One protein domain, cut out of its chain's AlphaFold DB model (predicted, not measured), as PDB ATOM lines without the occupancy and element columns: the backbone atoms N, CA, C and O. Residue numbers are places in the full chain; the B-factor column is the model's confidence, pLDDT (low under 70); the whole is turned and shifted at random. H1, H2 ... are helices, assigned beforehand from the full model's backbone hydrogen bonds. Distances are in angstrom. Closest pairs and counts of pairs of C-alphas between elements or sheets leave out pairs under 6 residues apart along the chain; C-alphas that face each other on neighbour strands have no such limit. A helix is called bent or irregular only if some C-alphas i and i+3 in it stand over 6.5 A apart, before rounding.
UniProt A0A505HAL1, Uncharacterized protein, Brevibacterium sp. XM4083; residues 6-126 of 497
ATOM      1  N   ASP A   6     -27.925  14.234   3.902       94.25
ATOM      2  CA  ASP A   6     -27.206  15.222   3.085       94.25
ATOM      3  C   ASP A   6     -27.882  15.390   1.722       94.25
ATOM      4  O   ASP A   6     -28.201  16.508   1.312       94.25
ATOM      5  N   ALA A   7     -28.196  14.283   1.043       93.56
ATOM      6  CA  ALA A   7     -28.991  14.313  -0.183       93.56
ATOM      7  C   ALA A   7     -30.421  14.806   0.090       93.56
ATOM      8  O   ALA A   7     -31.026  15.475  -0.750       93.56
ATOM      9  N   GLY A   8     -30.967  14.508   1.277       92.25
ATOM     10  CA  GLY A   8     -32.212  15.091   1.770       92.25
ATOM     11  C   GLY A   8     -32.148  16.619   1.834       92.25
ATOM     12  O   GLY A   8     -32.958  17.291   1.188       92.25
ATOM     13  N   TRP A   9     -31.167  17.158   2.559       95.00
ATOM     14  CA  TRP A   9     -30.959  18.596   2.735       95.00
ATOM     15  C   TRP A   9     -30.640  19.313   1.426       95.00
ATOM     16  O   TRP A   9     -31.204  20.372   1.170       95.00
ATOM     17  N   SER A  10     -29.831  18.718   0.553       95.25
ATOM     18  CA  SER A  10     -29.463  19.307  -0.743       95.25
ATOM     19  C   SER A  10     -30.686  19.612  -1.622       95.25
ATOM     20  O   SER A  10     -30.680  20.583  -2.374       95.25
ATOM     21  N   ARG A  11     -31.773  18.835  -1.483       94.31
ATOM     22  CA  ARG A  11     -33.046  19.072  -2.186       94.31
ATOM     23  C   ARG A  11     -33.937  20.133  -1.532       94.31
ATOM     24  O   ARG A  11     -34.646  20.832  -2.250       94.31
ATOM     25  N   VAL A  12     -33.947  20.256  -0.199       94.50
ATOM     26  CA  VAL A  12     -34.923  21.109   0.527       94.50
ATOM     27  C   VAL A  12     -34.328  22.384   1.137       94.50
ATOM     28  O   VAL A  12     -35.009  23.406   1.220       94.50
ATOM     29  N   GLY A  13     -33.056  22.355   1.529       95.62
ATOM     30  CA  GLY A  13     -32.331  23.431   2.204       95.62
ATOM     31  C   GLY A  13     -32.360  24.774   1.465       95.62
ATOM     32  O   GLY A  13     -32.666  25.783   2.105       95.62
ATOM     33  N   PRO A  14     -32.144  24.833   0.133       97.06
ATOM     34  CA  PRO A  14     -32.242  26.085  -0.623       97.06
ATOM     35  C   PRO A  14     -33.648  26.708  -0.598       97.06
ATOM     36  O   PRO A  14     -33.797  27.928  -0.498       97.06
ATOM     37  N   GLN A  15     -34.703  25.886  -0.644       97.00
ATOM     38  CA  GLN A  15     -36.085  26.363  -0.545       97.00
ATOM     39  C   GLN A  15     -36.403  26.858   0.871       97.00
ATOM     40  O   GLN A  15     -36.943  27.953   1.018       97.00
ATOM     41  N   ILE A  16     -36.019  26.095   1.897       96.69
ATOM     42  CA  ILE A  16     -36.209  26.459   3.308       96.69
ATOM     43  C   ILE A  16     -35.480  27.769   3.624       96.69
ATOM     44  O   ILE A  16     -36.093  28.692   4.156       96.69
ATOM     45  N   THR A  17     -34.216  27.899   3.214       97.75
ATOM     46  CA  THR A  17     -33.418  29.122   3.401       97.75
ATOM     47  C   THR A  17     -34.119  30.330   2.783       97.75
ATOM     48  O   THR A  17     -34.326  31.326   3.463       97.75
ATOM     49  N   ARG A  18     -34.580  30.232   1.529       98.06
ATOM     50  CA  ARG A  18     -35.308  31.312   0.839       98.06
ATOM     51  C   ARG A  18     -36.615  31.705   1.542       98.06
ATOM     52  O   ARG A  18     -36.922  32.896   1.615       98.06
ATOM     53  N   ILE A  19     -37.365  30.740   2.079       98.06
ATOM     54  CA  ILE A  19     -38.579  31.004   2.871       98.06
ATOM     55  C   ILE A  19     -38.221  31.772   4.151       98.06
ATOM     56  O   ILE A  19     -38.815  32.816   4.420       98.06
ATOM     57  N   VAL A  20     -37.219  31.308   4.903       97.50
ATOM     58  CA  VAL A  20     -36.804  31.939   6.167       97.50
ATOM     59  C   VAL A  20     -36.187  33.325   5.924       97.50
ATOM     60  O   VAL A  20     -36.556  34.259   6.629       97.50
ATOM     61  N   THR A  21     -35.372  33.524   4.881       98.19
ATOM     62  CA  THR A  21     -34.874  34.853   4.459       98.19
ATOM     63  C   THR A  21     -36.025  35.811   4.134       98.19
ATOM     64  O   THR A  21     -36.016  36.969   4.551       98.19
ATOM     65  N   THR A  22     -37.053  35.333   3.423       98.12
ATOM     66  CA  THR A  22     -38.241  36.143   3.099       98.12
ATOM     67  C   THR A  22     -39.006  36.532   4.365       98.12
ATOM     68  O   THR A  22     -39.484  37.661   4.479       98.12
ATOM     69  N   ALA A  23     -39.105  35.622   5.333       97.06
ATOM     70  CA  ALA A  23     -39.737  35.896   6.615       97.06
ATOM     71  C   ALA A  23     -38.909  36.864   7.480       97.06
ATOM     72  O   ALA A  23     -39.484  37.806   8.015       97.06
ATOM     73  N   GLN A  24     -37.578  36.724   7.541       97.50
ATOM     74  CA  GLN A  24     -36.684  37.694   8.190       97.50
ATOM     75  C   GLN A  24     -36.886  39.110   7.641       97.50
ATOM     76  O   GLN A  24     -37.086  40.043   8.412       97.50
ATOM     77  N   LEU A  25     -36.925  39.263   6.312       97.75
ATOM     78  CA  LEU A  25     -37.177  40.552   5.666       97.75
ATOM     79  C   LEU A  25     -38.549  41.138   6.046       97.75
ATOM     80  O   LEU A  25     -38.664  42.344   6.250       97.75
ATOM     81  N   ARG A  26     -39.591  40.303   6.166       97.19
ATOM     82  CA  ARG A  26     -40.921  40.739   6.630       97.19
ATOM     83  C   ARG A  26     -40.904  41.168   8.100       97.19
ATOM     84  O   ARG A  26     -41.481  42.203   8.413       97.19
ATOM     85  N   MET A  27     -40.217  40.427   8.971       94.06
ATOM     86  CA  MET A  27     -40.065  40.778  10.390       94.06
ATOM     87  C   MET A  27     -39.294  42.093  10.572       94.06
ATOM     88  O   MET A  27     -39.721  42.946  11.344       94.06
ATOM     89  N   ALA A  28     -38.206  42.291   9.823       94.81
ATOM     90  CA  ALA A  28     -37.416  43.519   9.858       94.81
ATOM     91  C   ALA A  28     -38.176  44.738   9.296       94.81
ATOM     92  O   ALA A  28     -38.031  45.839   9.821       94.81
ATOM     93  N   ARG A  29     -39.018  44.553   8.264       94.69
ATOM     94  CA  ARG A  29     -39.921  45.607   7.758       94.69
ATOM     95  C   ARG A  29     -40.967  45.986   8.799       94.69
ATOM     96  O   ARG A  29     -41.041  47.146   9.172       94.69
ATOM     97  N   ALA A  30     -41.678  44.997   9.344       90.19
ATOM     98  CA  ALA A  30     -42.677  45.228  10.382       90.19
ATOM     99  C   ALA A  30     -42.088  45.961  11.601       90.19
ATOM    100  O   ALA A  30     -42.727  46.862  12.125       90.19
ATOM    101  N   ALA A  31     -40.860  45.628  12.016       87.88
ATOM    102  CA  ALA A  31     -40.142  46.343  13.072       87.88
ATOM    103  C   ALA A  31     -39.813  47.806  12.706       87.88
ATOM    104  O   ALA A  31     -39.969  48.692  13.546       87.88
ATOM    105  N   ALA A  32     -39.381  48.069  11.469       88.25
ATOM    106  CA  ALA A  32     -39.087  49.421  10.992       88.25
ATOM    107  C   ALA A  32     -40.350  50.300  10.894       88.25
ATOM    108  O   ALA A  32     -40.302  51.466  11.282       88.25
ATOM    109  N   ASP A  33     -41.473  49.736  10.439       86.50
ATOM    110  CA  ASP A  33     -42.761  50.434  10.310       86.50
ATOM    111  C   ASP A  33     -43.420  50.695  11.682       86.50
ATOM    112  O   ASP A  33     -44.032  51.737  11.910       86.50
ATOM    113  N   TYR A  34     -43.272  49.750  12.615       81.00
ATOM    114  CA  TYR A  34     -43.807  49.797  13.981       81.00
ATOM    115  C   TYR A  34     -43.195  50.924  14.828       81.00
ATOM    116  O   TYR A  34     -43.890  51.589  15.600       81.00
ATOM    117  N   LEU A  35     -41.889  51.152  14.677       82.75
ATOM    118  CA  LEU A  35     -41.115  51.950  15.621       82.75
ATOM    119  C   LEU A  35     -41.525  53.439  15.709       82.75
ATOM    120  O   LEU A  35     -41.688  53.920  16.833       82.75
ATOM    121  N   PRO A  36     -41.735  54.187  14.602       80.88
ATOM    122  CA  PRO A  36     -42.185  55.579  14.681       80.88
ATOM    123  C   PRO A  36     -43.565  55.725  15.335       80.88
ATOM    124  O   PRO A  36     -43.801  56.702  16.046       80.88
ATOM    125  N   SER A  37     -44.462  54.747  15.135       76.12
ATOM    126  CA  SER A  37     -45.791  54.736  15.763       76.12
ATOM    127  C   SER A  37     -45.665  54.641  17.282       76.12
ATOM    128  O   SER A  37     -46.145  55.518  17.999       76.12
ATOM    129  N   GLU A  38     -44.931  53.637  17.772       78.94
ATOM    130  CA  GLU A  38     -44.698  53.426  19.206       78.94
ATOM    131  C   GLU A  38     -44.026  54.622  19.877       78.94
ATOM    132  O   GLU A  38     -44.471  55.060  20.937       78.94
ATOM    133  N   LEU A  39     -42.996  55.203  19.247       77.38
ATOM    134  CA  LEU A  39     -42.338  56.414  19.743       77.38
ATOM    135  C   LEU A  39     -43.363  57.543  19.974       77.38
ATOM    136  O   LEU A  39     -43.388  58.136  21.055       77.38
ATOM    137  N   GLY A  40     -44.269  57.784  19.019       71.94
ATOM    138  CA  GLY A  40     -45.356  58.759  19.166       71.94
ATOM    139  C   GLY A  40     -46.390  58.389  20.244       71.94
ATOM    140  O   GLY A  40     -46.851  59.258  21.003       71.94
ATOM    141  N   GLU A  41     -46.726  57.103  20.375       69.19
ATOM    142  CA  GLU A  41     -47.634  56.597  21.410       69.19
ATOM    143  C   GLU A  41     -47.072  56.838  22.817       69.19
ATOM    144  O   GLU A  41     -47.737  57.501  23.632       69.19
ATOM    145  N   VAL A  42     -45.818  56.443  23.075       68.88
ATOM    146  CA  VAL A  42     -45.125  56.692  24.355       68.88
ATOM    147  C   VAL A  42     -44.750  58.168  24.571       68.88
ATOM    148  O   VAL A  42     -44.432  58.564  25.692       68.88
ATOM    149  N   GLY A  43     -44.875  59.016  23.543       69.31
ATOM    150  CA  GLY A  43     -44.675  60.469  23.628       69.31
ATOM    151  C   GLY A  43     -43.225  60.930  23.463       69.31
ATOM    152  O   GLY A  43     -42.863  61.983  23.985       69.31
ATOM    153  N   LEU A  44     -42.413  60.142  22.763       75.94
ATOM    154  CA  LEU A  44     -41.099  60.516  22.244       75.94
ATOM    155  C   LEU A  44     -41.238  61.123  20.833       75.94
ATOM    156  O   LEU A  44     -42.322  61.122  20.250       75.94
ATOM    157  N   ASP A  45     -40.147  61.664  20.288       83.19
ATOM    158  CA  ASP A  45     -40.124  62.121  18.896       83.19
ATOM    159  C   ASP A  45     -40.180  60.891  17.967       83.19
ATOM    160  O   ASP A  45     -39.320  60.014  18.086       83.19
ATOM    161  N   PRO A  46     -41.173  60.777  17.062       82.94
ATOM    162  CA  PRO A  46     -41.273  59.645  16.143       82.94
ATOM    163  C   PRO A  46     -40.219  59.681  15.025       82.94
ATOM    164  O   PRO A  46     -40.089  58.712  14.277       82.94
ATOM    165  N   ARG A  47     -39.479  60.786  14.868       87.19
ATOM    166  CA  ARG A  47     -38.456  60.926  13.828       87.19
ATOM    167  C   ARG A  47     -37.193  60.149  14.193       87.19
ATOM    168  O   ARG A  47     -36.633  60.306  15.276       87.19
ATOM    169  N   LEU A  48     -36.711  59.365  13.235       88.50
ATOM    170  CA  LEU A  48     -35.409  58.707  13.295       88.50
ATOM    171  C   LEU A  48     -34.352  59.578  12.603       88.50
ATOM    172  O   LEU A  48     -34.641  60.241  11.609       88.50
ATOM    173  N   SER A  49     -33.117  59.541  13.101       90.56
ATOM    174  CA  SER A  49     -31.954  60.213  12.499       90.56
ATOM    175  C   SER A  49     -31.496  59.576  11.180       90.56
ATOM    176  O   SER A  49     -30.767  60.204  10.414       90.56
ATOM    177  N   GLY A  50     -31.949  58.354  10.889       86.94
ATOM    178  CA  GLY A  50     -31.720  57.647   9.634       86.94
ATOM    179  C   GLY A  50     -32.794  56.590   9.386       86.94
ATOM    180  O   GLY A  50     -33.462  56.132  10.313       86.94
ATOM    181  N   GLN A  51     -32.972  56.204   8.121       86.94
ATOM    182  CA  GLN A  51     -33.888  55.126   7.751       86.94
ATOM    183  C   GLN A  51     -33.277  53.759   8.074       86.94
ATOM    184  O   GLN A  51     -32.098  53.511   7.820       86.94
ATOM    185  N   ILE A  52     -34.101  52.851   8.592       92.00
ATOM    186  CA  ILE A  52     -33.724  51.448   8.760       92.00
ATOM    187  C   ILE A  52     -33.794  50.750   7.404       92.00
ATOM    188  O   ILE A  52     -34.706  51.000   6.622       92.00
ATOM    189  N   VAL A  53     -32.819  49.879   7.129       94.44
ATOM    190  CA  VAL A  53     -32.693  49.121   5.875       94.44
ATOM    191  C   VAL A  53     -33.029  47.652   6.162       94.44
ATOM    192  O   VAL A  53     -32.147  46.898   6.575       94.44
ATOM    193  N   PRO A  54     -34.285  47.193   5.978       93.75
ATOM    194  CA  PRO A  54     -34.714  45.877   6.462       93.75
ATOM    195  C   PRO A  54     -33.992  44.691   5.813       93.75
ATOM    196  O   PRO A  54     -33.892  43.622   6.412       93.75
ATOM    197  N   SER A  55     -33.469  44.866   4.596       94.81
ATOM    198  CA  SER A  55     -32.674  43.854   3.892       94.81
ATOM    199  C   SER A  55     -31.331  43.556   4.561       94.81
ATOM    200  O   SER A  55     -30.832  42.450   4.388       94.81
ATOM    201  N   ALA A  56     -30.780  44.472   5.364       93.62
ATOM    202  CA  ALA A  56     -29.530  44.249   6.098       93.62
ATOM    203  C   ALA A  56     -29.661  43.202   7.226       93.62
ATOM    204  O   ALA A  56     -28.656  42.689   7.707       93.62
ATOM    205  N   PHE A  57     -30.891  42.866   7.635       93.62
ATOM    206  CA  PHE A  57     -31.183  41.907   8.709       93.62
ATOM    207  C   PHE A  57     -31.679  40.544   8.191       93.62
ATOM    208  O   PHE A  57     -32.123  39.708   8.976       93.62
ATOM    209  N   ALA A  58     -31.636  40.312   6.875       96.31
ATOM    210  CA  ALA A  58     -32.106  39.085   6.238       96.31
ATOM    211  C   ALA A  58     -30.945  38.272   5.641       96.31
ATOM    212  O   ALA A  58     -29.972  38.827   5.141       96.31
ATOM    213  N   GLY A  59     -31.060  36.943   5.661       95.81
ATOM    214  CA  GLY A  59     -30.054  36.027   5.108       95.81
ATOM    215  C   GLY A  59     -28.901  35.688   6.061       95.81
ATOM    216  O   GLY A  59     -28.007  34.935   5.676       95.81
ATOM    217  N   VAL A  60     -28.948  36.169   7.307       93.75
ATOM    218  CA  VAL A  60     -27.943  35.932   8.357       93.75
ATOM    219  C   VAL A  60     -28.580  35.445   9.661       93.75
ATOM    220  O   VAL A  60     -29.762  35.670   9.918       93.75
ATOM    221  N   ASN A  61     -27.793  34.780  10.503       90.00
ATOM    222  CA  ASN A  61     -28.152  34.417  11.870       90.00
ATOM    223  C   ASN A  61     -27.815  35.573  12.834       90.00
ATOM    224  O   ASN A  61     -26.660  35.985  12.932       90.00
ATOM    225  N   GLY A  62     -28.807  36.063  13.584       82.50
ATOM    226  CA  GLY A  62     -28.646  37.160  14.547       82.50
ATOM    227  C   GLY A  62     -27.877  36.815  15.832       82.50
ATOM    228  O   GLY A  62     -27.683  37.689  16.680       82.50
ATOM    229  N   GLU A  63     -27.431  35.566  16.009       79.69
ATOM    230  CA  GLU A  63     -26.582  35.190  17.142       79.69
ATOM    231  C   GLU A  63     -25.090  35.436  16.915       79.69
ATOM    232  O   GLU A  63     -24.410  35.910  17.823       79.69
ATOM    233  N   ASN A  64     -24.593  35.127  15.720       82.38
ATOM    234  CA  ASN A  64     -23.162  35.108  15.414       82.38
ATOM    235  C   ASN A  64     -22.808  35.635  14.011       82.38
ATOM    236  O   ASN A  64     -21.642  35.597  13.635       82.38
ATOM    237  N   GLY A  65     -23.787  36.111  13.237       85.81
ATOM    238  CA  GLY A  65     -23.574  36.649  11.891       85.81
ATOM    239  C   GLY A  65     -23.350  35.603  10.794       85.81
ATOM    240  O   GLY A  65     -23.138  35.995   9.650       85.81
ATOM    241  N   LEU A  66     -23.417  34.296  11.096       92.38
ATOM    242  CA  LEU A  66     -23.294  33.245  10.075       92.38
ATOM    243  C   LEU A  66     -24.367  33.383   8.992       92.38
ATOM    244  O   LEU A  66     -25.497  33.798   9.267       92.38
ATOM    245  N   LEU A  67     -24.044  32.955   7.772       96.12
ATOM    246  CA  LEU A  67     -25.013  32.885   6.682       96.12
ATOM    247  C   LEU A  67     -26.164  31.944   7.057       96.12
ATOM    248  O   LEU A  67     -25.956  30.850   7.584       96.12
ATOM    249  N   LEU A  68     -27.399  32.344   6.752       96.12
ATOM    250  CA  LEU A  68     -28.593  31.597   7.154       96.12
ATOM    251  C   LEU A  68     -28.610  30.168   6.586       96.12
ATOM    252  O   LEU A  68     -29.031  29.244   7.277       96.12
ATOM    253  N   ALA A  69     -28.124  29.972   5.356       95.62
ATOM    254  CA  ALA A  69     -28.030  28.650   4.732       95.62
ATOM    255  C   ALA A  69     -27.164  27.679   5.556       95.62
ATOM    256  O   ALA A  69     -27.557  26.538   5.803       95.62
ATOM    257  N   GLU A  70     -26.006  28.161   6.011       95.31
ATOM    258  CA  GLU A  70     -25.062  27.422   6.847       95.31
ATOM    259  C   GLU A  70     -25.663  27.170   8.234       95.31
ATOM    260  O   GLU A  70     -25.732  26.026   8.683       95.31
ATOM    261  N   ALA A  71     -26.216  28.210   8.866       94.69
ATOM    262  CA  ALA A  71     -26.856  28.097  10.170       94.69
ATOM    263  C   ALA A  71     -27.998  27.063  10.183       94.69
ATOM    264  O   ALA A  71     -28.094  26.268  11.112       94.69
ATOM    265  N   LEU A  72     -28.847  27.020   9.152       95.75
ATOM    266  CA  LEU A  72     -29.930  26.034   9.064       95.75
ATOM    267  C   LEU A  72     -29.424  24.616   8.718       95.75
ATOM    268  O   LEU A  72     -30.070  23.630   9.091       95.75
ATOM    269  N   SER A  73     -28.254  24.482   8.080       95.81
ATOM    270  CA  SER A  73     -27.660  23.178   7.742       95.81
ATOM    271  C   SER A  73     -27.232  22.352   8.963       95.81
ATOM    272  O   SER A  73     -27.224  21.122   8.893       95.81
ATOM    273  N   PHE A  74     -26.999  22.979  10.126       95.25
ATOM    274  CA  PHE A  74     -26.738  22.265  11.387       95.25
ATOM    275  C   PHE A  74     -27.883  21.327  11.822       95.25
ATOM    276  O   PHE A  74     -27.659  20.424  12.630       95.25
ATOM    277  N   SER A  75     -29.079  21.446  11.235       95.69
ATOM    278  CA  SER A  75     -30.146  20.441  11.357       95.69
ATOM    279  C   SER A  75     -29.714  19.037  10.901       95.69
ATOM    280  O   SER A  75     -30.042  18.047  11.559       95.69
ATOM    281  N   VAL A  76     -28.911  18.951   9.834       96.75
ATOM    282  CA  VAL A  76     -28.321  17.705   9.314       96.75
ATOM    283  C   VAL A  76     -27.301  17.144  10.298       96.75
ATOM    284  O   VAL A  76     -27.321  15.953  10.608       96.75
ATOM    285  N   VAL A  77     -26.450  18.012  10.854       95.94
ATOM    286  CA  VAL A  77     -25.485  17.640  11.899       95.94
ATOM    287  C   VAL A  77     -26.222  17.092  13.123       95.94
ATOM    288  O   VAL A  77     -25.847  16.044  13.641       95.94
ATOM    289  N   ARG A  78     -27.332  17.716  13.543       95.88
ATOM    290  CA  ARG A  78     -28.138  17.242  14.679       95.88
ATOM    291  C   ARG A  78     -28.795  15.880  14.424       95.88
ATOM    292  O   ARG A  78     -28.862  15.066  15.351       95.88
ATOM    293  N   ALA A  79     -29.233  15.609  13.195       96.12
ATOM    294  CA  ALA A  79     -29.722  14.289  12.796       96.12
ATOM    295  C   ALA A  79     -28.593  13.241  12.830       96.12
ATOM    296  O   ALA A  79     -28.728  12.217  13.495       96.12
ATOM    297  N   LYS A  80     -27.434  13.529  12.220       95.88
ATOM    298  CA  LYS A  80     -26.248  12.650  12.243       95.88
ATOM    299  C   LYS A  80     -25.761  12.340  13.662       95.88
ATOM    300  O   LYS A  80     -25.535  11.178  13.984       95.88
ATOM    301  N   MET A  81     -25.678  13.349  14.534       96.50
ATOM    302  CA  MET A  81     -25.356  13.156  15.954       96.50
ATOM    303  C   MET A  81     -26.370  12.244  16.648       96.50
ATOM    304  O   MET A  81     -25.973  11.377  17.412       96.50
ATOM    305  N   SER A  82     -27.665  12.381  16.346       95.81
ATOM    306  CA  SER A  82     -28.691  11.503  16.923       95.81
ATOM    307  C   SER A  82     -28.509  10.038  16.498       95.81
ATOM    308  O   SER A  82     -28.741   9.151  17.312       95.81
ATOM    309  N   VAL A  83     -28.058   9.772  15.264       96.31
ATOM    310  CA  VAL A  83     -27.699   8.407  14.819       96.31
ATOM    311  C   VAL A  83     -26.446   7.900  15.539       96.31
ATOM    312  O   VAL A  83     -26.427   6.753  15.974       96.31
ATOM    313  N   ALA A  84     -25.431   8.747  15.739       95.56
ATOM    314  CA  ALA A  84     -24.241   8.396  16.524       95.56
ATOM    315  C   ALA A  84     -24.560   8.125  18.014       95.56
ATOM    316  O   ALA A  84     -23.912   7.293  18.641       95.56
ATOM    317  N   GLU A  85     -25.598   8.767  18.560       95.62
ATOM    318  CA  GLU A  85     -26.201   8.478  19.873       95.62
ATOM    319  C   GLU A  85     -27.072   7.190  19.875       95.62
ATOM    320  O   GLU A  85     -27.696   6.873  20.888       95.62
ATOM    321  N   GLY A  86     -27.149   6.450  18.761       95.69
ATOM    322  CA  GLY A  86     -27.889   5.187  18.630       95.69
ATOM    323  C   GLY A  86     -29.364   5.315  18.219       95.69
ATOM    324  O   GLY A  86     -30.097   4.327  18.268       95.69
ATOM    325  N   ALA A  87     -29.841   6.500  17.821       95.06
ATOM    326  CA  ALA A  87     -31.223   6.668  17.370       95.06
ATOM    327  C   ALA A  87     -31.448   6.119  15.950       95.06
ATOM    328  O   ALA A  87     -30.645   6.332  15.042       95.06
ATOM    329  N   GLN A  88     -32.608   5.493  15.734       95.12
ATOM    330  CA  GLN A  88     -33.054   5.071  14.403       95.12
ATOM    331  C   GLN A  88     -33.204   6.275  13.444       95.12
ATOM    332  O   GLN A  88     -33.618   7.351  13.895       95.12
ATOM    333  N   PRO A  89     -32.958   6.119  12.122       93.12
ATOM    334  CA  PRO A  89     -32.940   7.231  11.164       93.12
ATOM    335  C   PRO A  89     -34.192   8.120  11.166       93.12
ATOM    336  O   PRO A  89     -34.073   9.337  11.049       93.12
ATOM    337  N   GLY A  90     -35.387   7.547  11.360       92.94
ATOM    338  CA  GLY A  90     -36.636   8.314  11.453       92.94
ATOM    339  C   GLY A  90     -36.684   9.256  12.665       92.94
ATOM    340  O   GLY A  90     -37.017  10.430  12.522       92.94
ATOM    341  N   LEU A  91     -36.269   8.775  13.843       93.31
ATOM    342  CA  LEU A  91     -36.193   9.582  15.067       93.31
ATOM    343  C   LEU A  91     -35.067  10.626  14.986       93.31
ATOM    344  O   LEU A  91     -35.208  11.747  15.474       93.31
ATOM    345  N   ALA A  92     -33.950  10.282  14.345       95.25
ATOM    346  CA  ALA A  92     -32.870  11.222  14.070       95.25
ATOM    347  C   ALA A  92     -33.316  12.363  13.135       95.25
ATOM    348  O   ALA A  92     -33.030  13.531  13.409       95.25
ATOM    349  N   LEU A  93     -34.072  12.041  12.079       94.12
ATOM    350  CA  LEU A  93     -34.675  13.021  11.176       94.12
ATOM    351  C   LEU A  93     -35.658  13.941  11.912       94.12
ATOM    352  O   LEU A  93     -35.617  15.156  11.720       94.12
ATOM    353  N   GLU A  94     -36.503  13.384  12.785       94.50
ATOM    354  CA  GLU A  94     -37.434  14.157  13.611       94.50
ATOM    355  C   GLU A  94     -36.688  15.157  14.509       94.50
ATOM    356  O   GLU A  94     -36.984  16.351  14.485       94.50
ATOM    357  N   ARG A  95     -35.653  14.705  15.232       94.88
ATOM    358  CA  ARG A  95     -34.800  15.566  16.076       94.88
ATOM    359  C   ARG A  95     -34.104  16.670  15.270       94.88
ATOM    360  O   ARG A  95     -34.006  17.802  15.749       94.88
ATOM    361  N   GLY A  96     -33.650  16.370  14.051       95.44
ATOM    362  CA  GLY A  96     -33.107  17.364  13.118       95.44
ATOM    363  C   GLY A  96     -34.153  18.402  12.690       95.44
ATOM    364  O   GLY A  96     -33.872  19.600  12.699       95.44
ATOM    365  N   GLY A  97     -35.381  17.967  12.393       95.06
ATOM    366  CA  GLY A  97     -36.507  18.836  12.034       95.06
ATOM    367  C   GLY A  97     -37.002  19.721  13.186       95.06
ATOM    368  O   GLY A  97     -37.275  20.906  12.982       95.06
ATOM    369  N   GLN A  98     -37.050  19.190  14.410       95.06
ATOM    370  CA  GLN A  98     -37.343  19.961  15.625       95.06
ATOM    371  C   GLN A  98     -36.291  21.062  15.842       95.06
ATOM    372  O   GLN A  98     -36.642  22.220  16.084       95.06
ATOM    373  N   TRP A  99     -35.001  20.728  15.686       95.06
ATOM    374  CA  TRP A  99     -33.909  21.703  15.759       95.06
ATOM    375  C   TRP A  99     -34.033  22.778  14.670       95.06
ATOM    376  O   TRP A  99     -33.963  23.966  14.974       95.06
ATOM    377  N   LEU A 100     -34.296  22.374  13.421       95.69
ATOM    378  CA  LEU A 100     -34.467  23.284  12.285       95.69
ATOM    379  C   LEU A 100     -35.609  24.282  12.512       95.69
ATOM    380  O   LEU A 100     -35.456  25.471  12.238       95.69
ATOM    381  N   THR A 101     -36.732  23.802  13.046       94.94
ATOM    382  CA  THR A 101     -37.911  24.622  13.366       94.94
ATOM    383  C   THR A 101     -37.565  25.695  14.398       94.94
ATOM    384  O   THR A 101     -37.892  26.871  14.217       94.94
ATOM    385  N   LEU A 102     -36.840  25.315  15.455       92.25
ATOM    386  CA  LEU A 102     -36.394  26.229  16.505       92.25
ATOM    387  C   LEU A 102     -35.364  27.250  15.993       92.25
ATOM    388  O   LEU A 102     -35.450  28.433  16.332       92.25
ATOM    389  N   ALA A 103     -34.414  26.813  15.163       93.31
ATOM    390  CA  ALA A 103     -33.396  27.670  14.561       93.31
ATOM    391  C   ALA A 103     -34.017  28.701  13.603       93.31
ATOM    392  O   ALA A 103     -33.751  29.895  13.735       93.31
ATOM    393  N   ALA A 104     -34.914  28.268  12.710       94.56
ATOM    394  CA  ALA A 104     -35.648  29.152  11.807       94.56
ATOM    395  C   ALA A 104     -36.504  30.174  12.575       94.56
ATOM    396  O   ALA A 104     -36.431  31.369  12.293       94.56
ATOM    397  N   GLY A 105     -37.262  29.731  13.587       92.88
ATOM    398  CA  GLY A 105     -38.051  30.617  14.454       92.88
ATOM    399  C   GLY A 105     -37.201  31.683  15.150       92.88
ATOM    400  O   GLY A 105     -37.557  32.861  15.156       92.88
ATOM    401  N   THR A 106     -36.040  31.282  15.672       91.75
ATOM    402  CA  THR A 106     -35.091  32.190  16.334       91.75
ATOM    403  C   THR A 106     -34.515  33.207  15.344       91.75
ATOM    404  O   THR A 106     -34.574  34.405  15.611       91.75
ATOM    405  N   ALA A 107     -34.062  32.762  14.167       93.62
ATOM    406  CA  ALA A 107     -33.499  33.630  13.133       93.62
ATOM    407  C   ALA A 107     -34.506  34.664  12.590       93.62
ATOM    408  O   ALA A 107     -34.122  35.800  12.305       93.62
ATOM    409  N   MET A 108     -35.793  34.307  12.476       93.81
ATOM    410  CA  MET A 108     -36.864  35.247  12.109       93.81
ATOM    411  C   MET A 108     -37.106  36.303  13.196       93.81
ATOM    412  O   MET A 108     -37.227  37.487  12.884       93.81
ATOM    413  N   ALA A 109     -37.154  35.890  14.465       91.62
ATOM    414  CA  ALA A 109     -37.370  36.800  15.589       91.62
ATOM    415  C   ALA A 109     -36.173  37.741  15.825       91.62
ATOM    416  O   ALA A 109     -36.369  38.914  16.143       91.62
ATOM    417  N   ASP A 110     -34.941  37.258  15.631       92.31
ATOM    418  CA  ASP A 110     -33.739  38.086  15.749       92.31
ATOM    419  C   ASP A 110     -33.637  39.138  14.637       92.31
ATOM    420  O   ASP A 110     -33.265  40.264  14.939       92.31
ATOM    421  N   ALA A 111     -34.058  38.848  13.399       94.06
ATOM    422  CA  ALA A 111     -34.107  39.862  12.337       94.06
ATOM    423  C   ALA A 111     -35.015  41.054  12.702       94.06
ATOM    424  O   ALA A 111     -34.636  42.209  12.508       94.06
ATOM    425  N   GLY A 112     -36.185  40.776  13.294       91.69
ATOM    426  CA  GLY A 112     -37.073  41.807  13.839       91.69
ATOM    427  C   GLY A 112     -36.416  42.596  14.976       91.69
ATOM    428  O   GLY A 112     -36.332  43.818  14.902       91.69
ATOM    429  N   ARG A 113     -35.865  41.909  15.988       91.06
ATOM    430  CA  ARG A 113     -35.175  42.555  17.124       91.06
ATOM    431  C   ARG A 113     -33.964  43.392  16.717       91.06
ATOM    432  O   ARG A 113     -33.711  44.423  17.333       91.06
ATOM    433  N   SER A 114     -33.197  42.967  15.717       91.38
ATOM    434  CA  SER A 114     -32.046  43.724  15.218       91.38
ATOM    435  C   SER A 114     -32.481  45.006  14.506       91.38
ATOM    436  O   SER A 114     -31.850  46.044  14.706       91.38
ATOM    437  N   ALA A 115     -33.588  44.967  13.757       91.81
ATOM    438  CA  ALA A 115     -34.203  46.158  13.178       91.81
ATOM    439  C   ALA A 115     -34.800  47.090  14.256       91.81
ATOM    440  O   ALA A 115     -34.549  48.296  14.204       91.81
ATOM    441  N   GLU A 116     -35.498  46.550  15.271       89.50
ATOM    442  CA  GLU A 116     -35.957  47.310  16.453       89.50
ATOM    443  C   GLU A 116     -34.773  48.020  17.133       89.50
ATOM    444  O   GLU A 116     -34.815  49.229  17.347       89.50
ATOM    445  N   ALA A 117     -33.685  47.300  17.426       89.25
ATOM    446  CA  ALA A 117     -32.508  47.843  18.105       89.25
ATOM    447  C   ALA A 117     -31.792  48.933  17.289       89.25
ATOM    448  O   ALA A 117     -31.402  49.960  17.850       89.25
ATOM    449  N   ALA A 118     -31.647  48.742  15.974       90.62
ATOM    450  CA  ALA A 118     -31.070  49.745  15.082       90.62
ATOM    451  C   ALA A 118     -31.930  51.018  15.028       90.62
ATOM    452  O   ALA A 118     -31.400  52.126  15.093       90.62
ATOM    453  N   GLY A 119     -33.256  50.874  14.979       89.94
ATOM    454  CA  GLY A 119     -34.171  52.009  15.015       89.94
ATOM    455  C   GLY A 119     -34.226  52.708  16.373       89.94
ATOM    456  O   GLY A 119     -34.241  53.935  16.411       89.94
ATOM    457  N   ILE A 120     -34.161  51.975  17.491       88.25
ATOM    458  CA  ILE A 120     -34.023  52.570  18.831       88.25
ATOM    459  C   ILE A 120     -32.751  53.425  18.887       88.25
ATOM    460  O   ILE A 120     -32.824  54.573  19.321       88.25
ATOM    461  N   ALA A 121     -31.620  52.916  18.387       89.62
ATOM    462  CA  ALA A 121     -30.364  53.666  18.312       89.62
ATOM    463  C   ALA A 121     -30.432  54.893  17.376       89.62
ATOM    464  O   ALA A 121     -29.735  55.876  17.613       89.62
ATOM    465  N   ALA A 122     -31.284  54.861  16.346       89.50
ATOM    466  CA  ALA A 122     -31.557  56.002  15.471       89.50
ATOM    467  C   ALA A 122     -32.587  57.001  16.048       89.50
ATOM    468  O   ALA A 122     -32.776  58.073  15.476       89.50
ATOM    469  N   SER A 123     -33.264  56.678  17.152       89.06
ATOM    470  CA  SER A 123     -34.346  57.482  17.743       89.06
ATOM    471  C   SER A 123     -33.882  58.360  18.915       89.06
ATOM    472  O   SER A 123     -32.744  58.278  19.372       89.06
ATOM    473  N   THR A 124     -34.793  59.162  19.480       84.56
ATOM    474  CA  THR A 124     -34.554  59.870  20.753       84.56
ATOM    475  C   THR A 124     -34.737  58.988  21.999       84.56
ATOM    476  O   THR A 124     -34.644  59.493  23.120       84.56
ATOM    477  N   ALA A 125     -35.065  57.699  21.858       84.06
ATOM    478  CA  ALA A 125     -35.260  56.808  22.997       84.06
ATOM    479  C   ALA A 125     -33.919  56.484  23.676       84.06
ATOM    480  O   ALA A 125     -32.989  55.962  23.067       84.06
ATOM    481  N   THR A 126     -33.826  56.725  24.985       85.19
ATOM    482  CA  THR A 126     -32.618  56.400  25.766       85.19
ATOM    483  C   THR A 126     -32.441  54.892  25.994       85.19
ATOM    484  O   THR A 126     -31.386  54.447  26.466       85.19
TER     485      THR A 126
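AT A GLANCE: This is residues 6 to 126 of the 497 residues of an uncharacterized protein of Brevibacterium sp. XM4083 (UniProt A0A505HAL1). Picture a slim rod of helices: the two long helices H1 and H4 run the same way and cross at a shallow tilt, while H3 folds back beside H4 as a helical hairpin. The link from H1 to H2 makes one end of the rod and the tight turn from H3 to H4 the other; the short H2 packs on H1 and H4. The printed part has 121 residues with four named helices, H1, H2, H3 and H4 in that order, and no named strand; the class is all helix. The whole is loose, with a radius of gyration of the C-alphas of 18.0 A, and the C-alphas span 58 by 22 by 19 A.

HOW THE PARTS SIT: Start at H1, residues 6 to 42, which is irregular: C-alphas 11 and 14 are 7.2 A apart, and there is a kink of 46 degrees near residue 13. Residues 24 to 32 of H1 touch H2, residues 54 to 57, with the C-alphas of Ala 28 and Pro 54 closest at 4.9 A. Residues 6 to 21 of H1 touch H3, residues 68 to 84, at a steep tilt of 51 degrees, opposite ways; the C-alphas of Thr 17 and Ala 69 are closest, 5.6 A apart. H2 and H3 are apart. Now look at H4, residues 89 to 122: its residues 104 to 120 touch residues 20 to 35 of H1, the same way at a shallow tilt of 29 degrees, with the C-alphas of Ala 28 and Gly 112 closest at 4.3 A. H3 and H4 form a helical hairpin and touch at a shallow tilt of 29 degrees, opposite ways; the closest C-alphas, of Ala 79 and Ala 92, are 4.6 A apart. Residues 111 to 115 of H4 touch H2, with the C-alphas of Phe 57 and Ala 111 closest at 5.1 A. In the backbone, every O i to N i+4 pair of H4 is within hydrogen-bond range, against 28 of 33 in H1 and 9 of 13 in H3, while H2 is too short for such a pair.

IN THESE COORDINATES: Find C-alpha 6 at (-27.206, 15.222, 3.085); from there H1 runs 49.9 A to C-alpha 42. H2 follows at residues 54 to 57. C-alpha 68 at (-28.593, 31.597, 7.154) begins H3, 25.4 A long; it is neither bent nor irregular, but only just: C-alphas 72 and 75 are 6.0 A apart. H4 runs 49.0 A from C-alpha 89 to C-alpha 122 at (-31.557, 56.002, 15.471).

THE WHOLE: The two C-alphas farthest apart, those of Asp 45 and Gly 86, are 58.2 A apart. The printed part has no cut; the link from H1 to H2 is long, with 11 residues. Look for low confidence at residues 41 to 43, under 70, where the mean pLDDT of the printed part is 91.4.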